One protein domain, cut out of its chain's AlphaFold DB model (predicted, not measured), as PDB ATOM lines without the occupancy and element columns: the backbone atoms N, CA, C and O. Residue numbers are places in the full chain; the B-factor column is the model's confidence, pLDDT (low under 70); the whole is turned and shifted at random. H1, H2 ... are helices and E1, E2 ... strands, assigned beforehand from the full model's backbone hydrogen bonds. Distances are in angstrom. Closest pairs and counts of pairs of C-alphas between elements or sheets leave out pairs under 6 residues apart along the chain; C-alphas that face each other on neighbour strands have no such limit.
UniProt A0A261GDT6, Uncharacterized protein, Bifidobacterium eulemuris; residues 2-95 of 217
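This is residues 2 to 95 of the 217 residues of an uncharacterized protein of Bifidobacterium eulemuris (UniProt A0A261GDT6). A small hairpin of two strands, E1 and E2, with H1 beside E1, leads into a core of three crossed helices, in which H2 and H3 pack crosswise on the long helix H5. H1 and the short helix H6 lie toward opposite ends of the elongated whole, and H6 packs on H2. The printed part has 94 residues, with six named helices and two named strands in the order H1 E1 E2 H2 H3 H4 H5 H6; the sheet, E1 - E2, is antiparallel, and the class is mostly helix. The whole is compact, with a radius of gyration of the C-alphas of 13.7 A, and spans 42 by 22 by 22 A.

E1, residues 22 to 25, and E2, residues 30 to 32, form an antiparallel hairpin at 165 degrees. N 23 and O 31 are 2.8 A apart, and N 31 and O 24 are 2.8 A apart, both within hydrogen-bond range. H1, residues 10 to 16, comes closest to E1 at the C-alphas of Val 13 and Val 25, 6.1 A apart. A tight link of one residue joins E2 to H2, residues 34 to 45. H2 touches H5, residues 66 to 83, about perpendicular at 84 degrees; the closest C-alphas are those of Lys 37 and Trp 76, 7.4 A. H3, residues 50 to 56, touches H5 at 72 degrees, only just about perpendicular; the closest C-alphas are those of Pro 50 and Ile 69, 7.0 A. H2 and H3 only just touch, with 3 pairs of C-alphas within 8 A, the closest those of Tyr 44 and Pro 50, 6.5 A; they stand at a steep tilt of 53 degrees, opposite ways. H4, residues 61 to 64, and H3 only just touch, with 3 pairs within 8 A, and only at the corner; the closest C-alphas are those of Val 51 and Pro 61, 6.7 A. H6, residues 86 to 89, touches H2, the closest C-alphas being those of Arg 38 and Tyr 88, 5.0 A. H1 touches no helix, and E1 and E2 are apart from H5. In H1, H2, H3 and H5 every O i to N i+4 pair is within hydrogen-bond range; H4 and H6 are too short for such a pair.

E1 measures 7.3 A from first to last C-alpha and E2 6.2 A. H1 begins at C-alpha 10 (38.115, 23.320, 6.154) and measures 10.0 A. H2 measures 16.8 A, H3 10.2 A and H4 5.1 A. H5, 26.0 A, begins at C-alpha 66 (42.489, 8.050, -7.394). H6, 5.0 A, ends at C-alpha 89 (22.245, 6.944, -19.964).

The two C-alphas farthest apart are those of Gly 5 and Ser 95, 44.7 A. The printed part has no cut, and each link between named elements is tight. The mean pLDDT of the printed part is 84.3; residues 2 to 6 and 90 to 95 are under 70.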
ATOM      1  N   ALA A   2      46.376  17.036   0.532       43.50
ATOM      2  CA  ALA A   2      45.357  16.179   1.131       43.50
ATOM      3  C   ALA A   2      46.059  15.204   2.085       43.50
ATOM      4  O   ALA A   2      46.871  14.375   1.669       43.50
ATOM      5  N   THR A   3      45.832  15.370   3.383       49.91
ATOM      6  CA  THR A   3      46.454  14.535   4.405       49.91
ATOM      7  C   THR A   3      45.931  13.112   4.232       49.91
ATOM      8  O   THR A   3      44.725  12.885   4.129       49.91
ATOM      9  N   GLY A   4      46.834  12.128   4.192       49.31
ATOM     10  CA  GLY A   4      46.533  10.704   3.968       49.31
ATOM     11  C   GLY A   4      45.563  10.047   4.967       49.31
ATOM     12  O   GLY A   4      45.355   8.842   4.907       49.31
ATOM     13  N   GLY A   5      44.937  10.816   5.864       57.84
ATOM     14  CA  GLY A   5      43.930  10.388   6.836       57.84
ATOM     15  C   GLY A   5      42.479  10.416   6.338       57.84
ATOM     16  O   GLY A   5      41.565  10.264   7.141       57.84
ATOM     17  N   GLY A   6      42.225  10.632   5.040       67.00
ATOM     18  CA  GLY A   6      40.865  10.565   4.478       67.00
ATOM     19  C   GLY A   6      39.926  11.693   4.929       67.00
ATOM     20  O   GLY A   6      38.706  11.573   4.787       67.00
ATOM     21  N   MET A   7      40.488  12.780   5.464       82.12
ATOM     22  CA  MET A   7      39.763  13.951   5.949       82.12
ATOM     23  C   MET A   7      40.187  15.192   5.163       82.12
ATOM     24  O   MET A   7      41.373  15.447   4.995       82.12
ATOM     25  N   PHE A   8      39.213  15.975   4.720       84.88
ATOM     26  CA  PHE A   8      39.408  17.247   4.042       84.88
ATOM     27  C   PHE A   8      39.646  18.377   5.047       84.88
ATOM     28  O   PHE A   8      39.009  18.439   6.108       84.88
ATOM     29  N   SER A   9      40.529  19.305   4.688       89.25
ATOM     30  CA  SER A   9      40.696  20.584   5.380       89.25
ATOM     31  C   SER A   9      39.429  21.442   5.269       89.25
ATOM     32  O   SER A   9      38.647  21.314   4.328       89.25
ATOM     33  N   ALA A  10      39.224  22.366   6.212       88.94
ATOM     34  CA  ALA A  10      38.115  23.320   6.154       88.94
ATOM     35  C   ALA A  10      38.150  24.181   4.875       88.94
ATOM     36  O   ALA A  10      37.102  24.576   4.360       88.94
ATOM     37  N   GLU A  11      39.342  24.453   4.344       89.75
ATOM     38  CA  GLU A  11      39.527  25.152   3.069       89.75
ATOM     39  C   GLU A  11      39.115  24.281   1.879       89.75
ATOM     40  O   GLU A  11      38.320  24.718   1.048       89.75
ATOM     41  N   GLU A  12      39.561  23.022   1.851       88.88
ATOM     42  CA  GLU A  12      39.202  22.045   0.816       88.88
ATOM     43  C   GLU A  12      37.687  21.802   0.781       88.88
ATOM     44  O   GLU A  12      37.081  21.820  -0.285       88.88
ATOM     45  N   VAL A  13      37.035  21.667   1.942       90.62
ATOM     46  CA  VAL A  13      35.568  21.542   2.030       90.62
ATOM     47  C   VAL A  13      34.872  22.774   1.447       90.62
ATOM     48  O   VAL A  13      33.875  22.645   0.735       90.62
ATOM     49  N   ARG A  14      35.380  23.974   1.737       92.00
ATOM     50  CA  ARG A  14      34.811  25.233   1.236       92.00
ATOM     51  C   ARG A  14      34.976  25.366  -0.273       92.00
ATOM     52  O   ARG A  14      34.073  25.879  -0.924       92.00
ATOM     53  N   TYR A  15      36.101  24.904  -0.812       92.62
ATOM     54  CA  TYR A  15      36.338  24.825  -2.249       92.62
ATOM     55  C   TYR A  15      35.376  23.831  -2.910       92.62
ATOM     56  O   TYR A  15      34.632  24.209  -3.810       92.62
ATOM     57  N   LEU A  16      35.305  22.598  -2.402       91.94
ATOM     58  CA  LEU A  16      34.472  21.544  -2.982       91.94
ATOM     59  C   LEU A  16      32.979  21.902  -2.999       91.94
ATOM     60  O   LEU A  16      32.277  21.523  -3.930       91.94
ATOM     61  N   ARG A  17      32.487  22.661  -2.011       92.44
ATOM     62  CA  ARG A  17      31.093  23.148  -1.976       92.44
ATOM     63  C   ARG A  17      30.738  24.140  -3.083       92.44
ATOM     64  O   ARG A  17      29.556  24.337  -3.333       92.44
ATOM     65  N   LYS A  18      31.721  24.787  -3.714       92.69
ATOM     66  CA  LYS A  18      31.479  25.737  -4.812       92.69
ATOM     67  C   LYS A  18      31.308  25.044  -6.164       92.69
ATOM     68  O   LYS A  18      30.877  25.687  -7.114       92.69
ATOM     69  N   LEU A  19      31.679  23.768  -6.272       93.00
ATOM     70  CA  LEU A  19      31.659  23.041  -7.537       93.00
ATOM     71  C   LEU A  19      30.243  22.528  -7.854       93.00
ATOM     72  O   LEU A  19      29.635  21.882  -7.001       93.00
ATOM     73  N   PRO A  20      29.741  22.692  -9.092       89.94
ATOM     74  CA  PRO A  20      28.414  22.199  -9.488       89.94
ATOM     75  C   PRO A  20      28.323  20.661  -9.509       89.94
ATOM     76  O   PRO A  20      27.241  20.072  -9.439       89.94
ATOM     77  N   ALA A  21      29.472  19.985  -9.574       91.81
ATOM     78  CA  ALA A  21      29.573  18.529  -9.501       91.81
ATOM     79  C   ALA A  21      29.238  17.961  -8.108       91.81
ATOM     80  O   ALA A  21      29.026  16.755  -7.942       91.81
ATOM     81  N   VAL A  22      29.192  18.818  -7.088       93.44
ATOM     82  CA  VAL A  22      29.094  18.427  -5.689       93.44
ATOM     83  C   VAL A  22      27.773  18.914  -5.103       93.44
ATOM     84  O   VAL A  22      27.496  20.103  -5.060       93.44
ATOM     85  N   ALA A  23      26.965  17.982  -4.604       93.06
ATOM     86  CA  ALA A  23      25.726  18.295  -3.898       93.06
ATOM     87  C   ALA A  23      25.987  18.724  -2.447       93.06
ATOM     88  O   ALA A  23      25.373  19.661  -1.949       93.06
ATOM     89  N   ASN A  24      26.884  18.024  -1.744       90.62
ATOM     90  CA  ASN A  24      27.263  18.367  -0.372       90.62
ATOM     91  C   ASN A  24      28.625  17.762  -0.006       90.62
ATOM     92  O   ASN A  24      28.983  16.689  -0.489       90.62
ATOM     93  N   VAL A  25      29.371  18.412   0.890       91.75
ATOM     94  CA  VAL A  25      30.650  17.909   1.415       91.75
ATOM     95  C   VAL A  25      30.682  17.972   2.932       91.75
ATOM     96  O   VAL A  25      30.464  19.026   3.545       91.75
ATOM     97  N   THR A  26      31.037  16.835   3.523       89.38
ATOM     98  CA  THR A  26      31.460  16.714   4.917       89.38
ATOM     99  C   THR A  26      32.973  16.535   4.994       89.38
ATOM    100  O   THR A  26      33.648  16.320   3.989       89.38
ATOM    101  N   ARG A  27      33.524  16.570   6.211       88.31
ATOM    102  CA  ARG A  27      34.971  16.451   6.434       88.31
ATOM    103  C   ARG A  27      35.581  15.167   5.863       88.31
ATOM    104  O   ARG A  27      36.772  15.150   5.627       88.31
ATOM    105  N   SER A  28      34.813  14.109   5.613       86.94
ATOM    106  CA  SER A  28      35.325  12.857   5.028       86.94
ATOM    107  C   SER A  28      34.601  12.422   3.751       86.94
ATOM    108  O   SER A  28      35.151  11.671   2.941       86.94
ATOM    109  N   ARG A  29      33.367  12.886   3.518       88.69
ATOM    110  CA  ARG A  29      32.506  12.383   2.443       88.69
ATOM    111  C   ARG A  29      32.108  13.499   1.484       88.69
ATOM    112  O   ARG A  29      31.633  14.548   1.899       88.69
ATOM    113  N   ILE A  30      32.252  13.213   0.193       90.94
ATOM    114  CA  ILE A  30      31.702  14.023  -0.895       90.94
ATOM    115  C   ILE A  30      30.409  13.351  -1.353       90.94
ATOM    116  O   ILE A  30      30.382  12.140  -1.597       90.94
ATOM    117  N   MET A  31      29.340  14.130  -1.443       93.50
ATOM    118  CA  MET A  31      28.087  13.762  -2.082       93.50
ATOM    119  C   MET A  31      28.050  14.450  -3.439       93.50
ATOM    120  O   MET A  31      28.051  15.676  -3.515       93.50
ATOM    121  N   TYR A  32      28.042  13.657  -4.500       94.56
ATOM    122  CA  TYR A  32      28.023  14.161  -5.868       94.56
ATOM    123  C   TYR A  32      26.596  14.462  -6.310       94.56
ATOM    124  O   TYR A  32      25.668  13.758  -5.899       94.56
ATOM    125  N   SER A  33      26.438  15.489  -7.143       94.19
ATOM    126  CA  SER A  33      25.149  15.815  -7.745       94.19
ATOM    127  C   SER A  33      24.718  14.719  -8.720       94.19
ATOM    128  O   SER A  33      25.549  14.075  -9.361       94.19
ATOM    129  N   GLU A  34      23.412  14.475  -8.825       91.38
ATOM    130  CA  GLU A  34      22.900  13.401  -9.686       91.38
ATOM    131  C   GLU A  34      23.191  13.677 -11.166       91.38
ATOM    132  O   GLU A  34      23.574  12.773 -11.905       91.38
ATOM    133  N   ALA A  35      23.114  14.948 -11.575       90.69
ATOM    134  CA  ALA A  35      23.488  15.391 -12.915       90.69
ATOM    135  C   ALA A  35      24.947  15.039 -13.251       90.69
ATOM    136  O   ALA A  35      25.224  14.505 -14.325       90.69
ATOM    137  N   PHE A  36      25.870  15.262 -12.310       93.31
ATOM    138  CA  PHE A  36      27.274  14.912 -12.501       93.31
ATOM    139  C   PHE A  36      27.476  13.400 -12.626       93.31
ATOM    140  O   PHE A  36      28.176  12.957 -13.534       93.31
ATOM    141  N   LYS A  37      26.811  12.594 -11.787       92.75
ATOM    142  CA  LYS A  37      26.884  11.125 -11.880       92.75
ATOM    143  C   LYS A  37      26.434  10.613 -13.246       92.75
ATOM    144  O   LYS A  37      27.151   9.819 -13.847       92.75
ATOM    145  N   ARG A  38      25.278  11.079 -13.740       90.81
ATOM    146  CA  ARG A  38      24.745  10.685 -15.056       90.81
ATOM    147  C   ARG A  38      25.700  11.071 -16.179       90.81
ATOM    148  O   ARG A  38      26.080  10.220 -16.978       90.81
ATOM    149  N   SER A  39      26.173  12.320 -16.181       90.88
ATOM    150  CA  SER A  39      27.140  12.789 -17.179       90.88
ATOM    151  C   SER A  39      28.432  11.968 -17.165       90.88
ATOM    152  O   SER A  39      28.955  11.644 -18.230       90.88
ATOM    153  N   CYS A  40      28.952  11.637 -15.981       91.44
ATOM    154  CA  CYS A  40      30.154  10.823 -15.839       91.44
ATOM    155  C   CYS A  40      29.949   9.393 -16.329       91.44
ATOM    156  O   CYS A  40      30.811   8.875 -17.026       91.44
ATOM    157  N   LEU A  41      28.833   8.752 -15.975       89.88
ATOM    158  CA  LEU A  41      28.537   7.404 -16.449       89.88
ATOM    159  C   LEU A  41      28.397   7.388 -17.973       89.88
ATOM    160  O   LEU A  41      29.085   6.605 -18.616       89.88
ATOM    161  N   ARG A  42      27.611   8.301 -18.557       88.69
ATOM    162  CA  ARG A  42      27.444   8.408 -20.015       88.69
ATOM    163  C   ARG A  42      28.790   8.504 -20.746       88.69
ATOM    164  O   ARG A  42      29.074   7.694 -21.620       88.69
ATOM    165  N   ARG A  43      29.649   9.447 -20.340       88.75
ATOM    166  CA  ARG A  43      30.986   9.645 -20.936       88.75
ATOM    167  C   ARG A  43      31.929   8.465 -20.675       88.75
ATOM    168  O   ARG A  43      32.699   8.089 -21.550       88.75
ATOM    169  N   TYR A  44      31.854   7.845 -19.498       89.12
ATOM    170  CA  TYR A  44      32.651   6.661 -19.170       89.12
ATOM    171  C   TYR A  44      32.347   5.489 -20.098       89.12
ATOM    172  O   TYR A  44      33.268   4.865 -20.616       89.12
ATOM    173  N   PHE A  45      31.070   5.219 -20.361       82.88
ATOM    174  CA  PHE A  45      30.707   4.157 -21.291       82.88
ATOM    175  C   PHE A  45      31.036   4.525 -22.750       82.88
ATOM    176  O   PHE A  45      31.445   3.657 -23.522       82.88
ATOM    177  N   ALA A  46      31.024   5.817 -23.099       80.94
ATOM    178  CA  ALA A  46      31.583   6.307 -24.363       80.94
ATOM    179  C   ALA A  46      33.117   6.115 -24.481       80.94
ATOM    180  O   ALA A  46      33.689   6.314 -25.551       80.94
ATOM    181  N   GLY A  47      33.794   5.676 -23.412       83.44
ATOM    182  CA  GLY A  47      35.221   5.351 -23.390       83.44
ATOM    183  C   GLY A  47      36.113   6.433 -22.787       83.44
ATOM    184  O   GLY A  47      37.336   6.335 -22.875       83.44
ATOM    185  N   GLU A  48      35.542   7.467 -22.174       85.00
ATOM    186  CA  GLU A  48      36.333   8.518 -21.545       85.00
ATOM    187  C   GLU A  48      36.889   8.114 -20.172       85.00
ATOM    188  O   GLU A  48      36.270   7.387 -19.393       85.00
ATOM    189  N   SER A  49      38.062   8.656 -19.825       87.38
ATOM    190  CA  SER A  49      38.731   8.350 -18.557       87.38
ATOM    191  C   SER A  49      38.021   8.986 -17.344       87.38
ATOM    192  O   SER A  49      37.862  10.214 -17.307       87.38
ATOM    193  N   PRO A  50      37.702   8.206 -16.287       89.12
ATOM    194  CA  PRO A  50      37.207   8.697 -14.992       89.12
ATOM    195  C   PRO A  50      37.999   9.874 -14.424       89.12
ATOM    196  O   PRO A  50      37.437  10.853 -13.938       89.12
ATOM    197  N   VAL A  51      39.324   9.778 -14.509       91.44
ATOM    198  CA  VAL A  51      40.270  10.757 -13.970       91.44
ATOM    199  C   VAL A  51      40.126  12.095 -14.694       91.44
ATOM    200  O   VAL A  51      40.120  13.149 -14.057       91.44
ATOM    201  N   ARG A  52      39.960  12.053 -16.020       91.56
ATOM    202  CA  ARG A  52      39.802  13.244 -16.856       91.56
ATOM    203  C   ARG A  52      38.514  13.993 -16.522       91.56
ATOM    204  O   ARG A  52      38.573  15.185 -16.245       91.56
ATOM    205  N   MET A  53      37.381  13.292 -16.467       92.00
ATOM    206  CA  MET A  53      36.078  13.897 -16.151       92.00
ATOM    207  C   MET A  53      36.060  14.565 -14.772       92.00
ATOM    208  O   MET A  53      35.492  15.640 -14.595       92.00
ATOM    209  N   PHE A  54      36.705  13.942 -13.783       92.62
ATOM    210  CA  PHE A  54      36.826  14.511 -12.441       92.62
ATOM    211  C   PHE A  54      37.716  15.756 -12.427       92.62
ATOM    212  O   PHE A  54      37.349  16.761 -11.820       92.62
ATOM    213  N   ARG A  55      38.840  15.741 -13.151       93.75
ATOM    214  CA  ARG A  55      39.700  16.923 -13.290       93.75
ATOM    215  C   ARG A  55      38.971  18.089 -13.967       93.75
ATOM    216  O   ARG A  55      39.050  19.204 -13.465       93.75
ATOM    217  N   GLU A  56      38.227  17.830 -15.043       91.31
ATOM    218  CA  GLU A  56      37.414  18.841 -15.744       91.31
ATOM    219  C   GLU A  56      36.360  19.478 -14.823       91.31
ATOM    220  O   GLU A  56      36.091  20.672 -14.906       91.31
ATOM    221  N   ALA A  57      35.814  18.704 -13.883       91.44
ATOM    222  CA  ALA A  57      34.858  19.180 -12.886       91.44
ATOM    223  C   ALA A  57      35.495  19.884 -11.669       91.44
ATOM    224  O   ALA A  57      34.791  20.191 -10.703       91.44
ATOM    225  N   GLY A  58      36.813  20.108 -11.670       90.69
ATOM    226  CA  GLY A  58      37.550  20.714 -10.555       90.69
ATOM    227  C   GLY A  58      37.807  19.767  -9.377       90.69
ATOM    228  O   GLY A  58      38.255  20.207  -8.315       90.69
ATOM    229  N   LEU A  59      37.538  18.470  -9.553       89.56
ATOM    230  CA  LEU A  59      37.728  17.394  -8.581       89.56
ATOM    231  C   LEU A  59      39.037  16.648  -8.867       89.56
ATOM    232  O   LEU A  59      39.033  15.466  -9.211       89.56
ATOM    233  N   ASP A  60      40.169  17.343  -8.751       88.81
ATOM    234  CA  ASP A  60      41.462  16.771  -9.137       88.81
ATOM    235  C   ASP A  60      41.798  15.482  -8.343       88.81
ATOM    236  O   ASP A  60      41.539  15.410  -7.132       88.81
ATOM    237  N   PRO A  61      42.393  14.452  -8.979       87.62
ATOM    238  CA  PRO A  61      42.776  13.209  -8.312       87.62
ATOM    239  C   PRO A  61      43.728  13.384  -7.128       87.62
ATOM    240  O   PRO A  61      43.728  12.533  -6.242       87.62
ATOM    241  N   SER A  62      44.518  14.460  -7.079       85.69
ATOM    242  CA  SER A  62      45.362  14.782  -5.920       85.69
ATOM    243  C   SER A  62      44.552  15.245  -4.703       85.69
ATOM    244  O   SER A  62      44.955  15.004  -3.567       85.69
ATOM    245  N   LEU A  63      43.388  15.861  -4.933       87.38
ATOM    246  CA  LEU A  63      42.476  16.338  -3.895       87.38
ATOM    247  C   LEU A  63      41.500  15.239  -3.459       87.38
ATOM    248  O   LEU A  63      41.285  15.010  -2.269       87.38
ATOM    249  N   VAL A  64      40.881  14.555  -4.424       87.81
ATOM    250  CA  VAL A  64      39.850  13.541  -4.154       87.81
ATOM    251  C   VAL A  64      40.460  12.169  -3.890       87.81
ATOM    252  O   VAL A  64      39.923  11.415  -3.081       87.81
ATOM    253  N   GLY A  65      41.583  11.848  -4.529       86.88
ATOM    254  CA  GLY A  65      42.250  10.550  -4.474       86.88
ATOM    255  C   GLY A  65      41.786   9.599  -5.579       86.88
ATOM    256  O   GLY A  65      40.595   9.306  -5.705       86.88
ATOM    257  N   TYR A  66      42.740   9.021  -6.316       87.81
ATOM    258  CA  TYR A  66      42.489   8.050  -7.394       87.81
ATOM    259  C   TYR A  66      41.570   6.896  -6.966       87.81
ATOM    260  O   TYR A  66      40.535   6.653  -7.582       87.81
ATOM    261  N   LYS A  67      41.860   6.256  -5.825       89.06
ATOM    262  CA  LYS A  67      41.037   5.152  -5.296       89.06
ATOM    263  C   LYS A  67      39.614   5.552  -4.933       89.06
ATOM    264  O   LYS A  67      38.715   4.710  -4.928       89.06
ATOM    265  N   ARG A  68      39.381   6.822  -4.605       89.94
ATOM    266  CA  ARG A  68      38.028   7.306  -4.322       89.94
ATOM    267  C   ARG A  68      37.244   7.494  -5.610       89.94
ATOM    268  O   ARG A  68      36.069   7.147  -5.605       89.94
ATOM    269  N   ILE A  69      37.885   7.959  -6.681       91.31
ATOM    270  CA  ILE A  69      37.277   8.077  -8.013       91.31
ATOM    271  C   ILE A  69      36.858   6.690  -8.517       91.31
ATOM    272  O   ILE A  69      35.674   6.483  -8.774       91.31
ATOM    273  N   GLU A  70      37.777   5.718  -8.523       89.69
ATOM    274  CA  GLU A  70      37.492   4.317  -8.893       89.69
ATOM    275  C   GLU A  70      36.284   3.761  -8.113       89.69
ATOM    276  O   GLU A  70      35.290   3.308  -8.682       89.69
ATOM    277  N   ARG A  71      36.316   3.872  -6.776       89.44
ATOM    278  CA  ARG A  71      35.241   3.364  -5.910       89.44
ATOM    279  C   ARG A  71      33.907   4.075  -6.145       89.44
ATOM    280  O   ARG A  71      32.857   3.471  -5.923       89.44
ATOM    281  N   CYS A  72      33.912   5.349  -6.539       90.88
ATOM    282  CA  CYS A  72      32.680   6.057  -6.885       90.88
ATOM    283  C   CYS A  72      32.055   5.471  -8.149       90.88
ATOM    284  O   CYS A  72      30.878   5.123  -8.102       90.88
ATOM    285  N   PHE A  73      32.841   5.266  -9.208       89.94
ATOM    286  CA  PHE A  73      32.361   4.636 -10.438       89.94
ATOM    287  C   PHE A  73      31.839   3.223 -10.198       89.94
ATOM    288  O   PHE A  73      30.717   2.922 -10.595       89.94
ATOM    289  N   ALA A  74      32.574   2.384  -9.464       88.81
ATOM    290  CA  ALA A  74      32.113   1.036  -9.124       88.81
ATOM    291  C   ALA A  74      30.737   1.050  -8.430       88.81
ATOM    292  O   ALA A  74      29.845   0.270  -8.764       88.81
ATOM    293  N   ARG A  75      30.534   1.985  -7.490       90.75
ATOM    294  CA  ARG A  75      29.253   2.150  -6.788       90.75
ATOM    295  C   ARG A  75      28.143   2.648  -7.708       90.75
ATOM    296  O   ARG A  75      27.037   2.127  -7.633       90.75
ATOM    297  N   TRP A  76      28.418   3.641  -8.549       93.00
ATOM    298  CA  TRP A  76      27.421   4.200  -9.461       93.00
ATOM    299  C   TRP A  76      26.999   3.201 -10.531       93.00
ATOM    300  O   TRP A  76      25.813   3.084 -10.798       93.00
ATOM    301  N   LYS A  77      27.935   2.409 -11.065       87.94
ATOM    302  CA  LYS A  77      27.628   1.317 -11.997       87.94
ATOM    303  C   LYS A  77      26.739   0.253 -11.359       87.94
ATOM    304  O   LYS A  77      25.752  -0.164 -11.954       87.94
ATOM    305  N   ALA A  78      27.055  -0.160 -10.131       86.12
ATOM    306  CA  ALA A  78      26.225  -1.115  -9.400       86.12
ATOM    307  C   ALA A  78      24.810  -0.570  -9.143       86.12
ATOM    308  O   ALA A  78      23.839  -1.320  -9.221       86.12
ATOM    309  N   GLN A  79      24.693   0.731  -8.860       85.31
ATOM    310  CA  GLN A  79      23.404   1.391  -8.678       85.31
ATOM    311  C   GLN A  79      22.618   1.481  -9.993       85.31
ATOM    312  O   GLN A  79      21.466   1.060 -10.024       85.31
ATOM    313  N   ALA A  80      23.256   1.902 -11.088       85.88
ATOM    314  CA  ALA A  80      22.641   1.951 -12.414       85.88
ATOM    315  C   ALA A  80      22.154   0.569 -12.878       85.88
ATOM    316  O   ALA A  80      21.044   0.441 -13.382       85.88
ATOM    317  N   LYS A  81      22.922  -0.498 -12.616       82.69
ATOM    318  CA  LYS A  81      22.500  -1.877 -12.910       82.69
ATOM    319  C   LYS A  81      21.269  -2.313 -12.104       82.69
ATOM    320  O   LYS A  81      20.497  -3.133 -12.581       82.69
ATOM    321  N   LYS A  82      21.095  -1.797 -10.883       83.19
ATOM    322  CA  LYS A  82      19.953  -2.124 -10.015       83.19
ATOM    323  C   LYS A  82      18.695  -1.330 -10.379       83.19
ATOM    324  O   LYS A  82      17.603  -1.877 -10.301       83.19
ATOM    325  N   GLU A  83      18.851  -0.050 -10.696       81.31
ATOM    326  CA  GLU A  83      17.741   0.889 -10.926       81.31
ATOM    327  C   GLU A  83      17.295   0.941 -12.396       81.31
ATOM    328  O   GLU A  83      16.212   1.436 -12.686       81.31
ATOM    329  N   GLY A  84      18.091   0.376 -13.306       80.94
ATOM    330  CA  GLY A  84      17.862   0.428 -14.745       80.94
ATOM    331  C   GLY A  84      18.860   1.376 -15.397       80.94
ATOM    332  O   GLY A  84      18.847   2.588 -15.172       80.94
ATOM    333  N   MET A  85      19.748   0.811 -16.214       75.06
ATOM    334  CA  MET A  85      20.866   1.527 -16.830       75.06
ATOM    335  C   MET A  85      20.402   2.715 -17.691       75.06
ATOM    336  O   MET A  85      21.040   3.770 -17.699       75.06
ATOM    337  N   GLU A  86      19.255   2.572 -18.353       74.19
ATOM    338  CA  GLU A  86      18.643   3.596 -19.203       74.19
ATOM    339  C   GLU A  86      18.399   4.913 -18.470       74.19
ATOM    340  O   GLU A  86      18.646   5.974 -19.028       74.19
ATOM    341  N   GLN A  87      18.022   4.884 -17.189       72.75
ATOM    342  CA  GLN A  87      17.763   6.106 -16.419       72.75
ATOM    343  C   GLN A  87      19.024   6.968 -16.212       72.75
ATOM    344  O   GLN A  87      18.941   8.168 -15.925       72.75
ATOM    345  N   TYR A  88      20.200   6.356 -16.334       71.62
ATOM    346  CA  TYR A  88      21.494   7.014 -16.190       71.62
ATOM    347  C   TYR A  88      22.126   7.396 -17.529       71.62
ATOM    348  O   TYR A  88      22.938   8.323 -17.557       71.62
ATOM    349  N   LEU A  89      21.762   6.696 -18.606       72.31
ATOM    350  CA  LEU A  89      22.245   6.944 -19.964       72.31
ATOM    351  C   LEU A  89      21.330   7.856 -20.788       72.31
ATOM    352  O   LEU A  89      21.818   8.487 -21.723       72.31
ATOM    353  N   ALA A  90      20.042   7.950 -20.446       66.94
ATOM    354  CA  ALA A  90      19.088   8.819 -21.122       66.94
ATOM    355  C   ALA A  90      19.539  10.284 -21.010       66.94
ATOM    356  O   ALA A  90      19.518  10.893 -19.934       66.94
ATOM    357  N   GLY A  91      20.001  10.827 -22.136       55.91
ATOM    358  CA  GLY A  91      20.318  12.238 -22.298       55.91
ATOM    359  C   GLY A  91      19.054  13.096 -22.317       55.91
ATOM    360  O   GLY A  91      17.958  12.619 -22.601       55.91
ATOM    361  N   ALA A  92      19.214  14.387 -22.022       50.22
ATOM    362  CA  ALA A  92      18.175  15.393 -22.260       50.22
ATOM    363  C   ALA A  92      17.958  15.657 -23.772       50.22
ATOM    364  O   ALA A  92      16.996  16.313 -24.161       50.22
ATOM    365  N   ASP A  93      18.849  15.123 -24.604       50.19
ATOM    366  CA  ASP A  93      18.924  15.129 -26.057       50.19
ATOM    367  C   ASP A  93      18.720  13.694 -26.575       50.19
ATOM    368  O   ASP A  93      19.660  12.930 -26.760       50.19
ATOM    369  N   GLY A  94      17.463  13.279 -26.732       50.00
ATOM    370  CA  GLY A  94      17.057  11.890 -26.986       50.00
ATOM    371  C   GLY A  94      17.486  11.241 -28.315       50.00
ATOM    372  O   GLY A  94      16.799  10.318 -28.740       50.00
ATOM    373  N   SER A  95      18.559  11.684 -28.981       52.69
ATOM    374  CA  SER A  95      19.014  11.116 -30.263       52.69
ATOM    375  C   SER A  95      20.102  10.045 -30.134       52.69
ATOM    376  O   SER A  95      20.058   9.069 -30.874       52.69
TER     377      SER A  95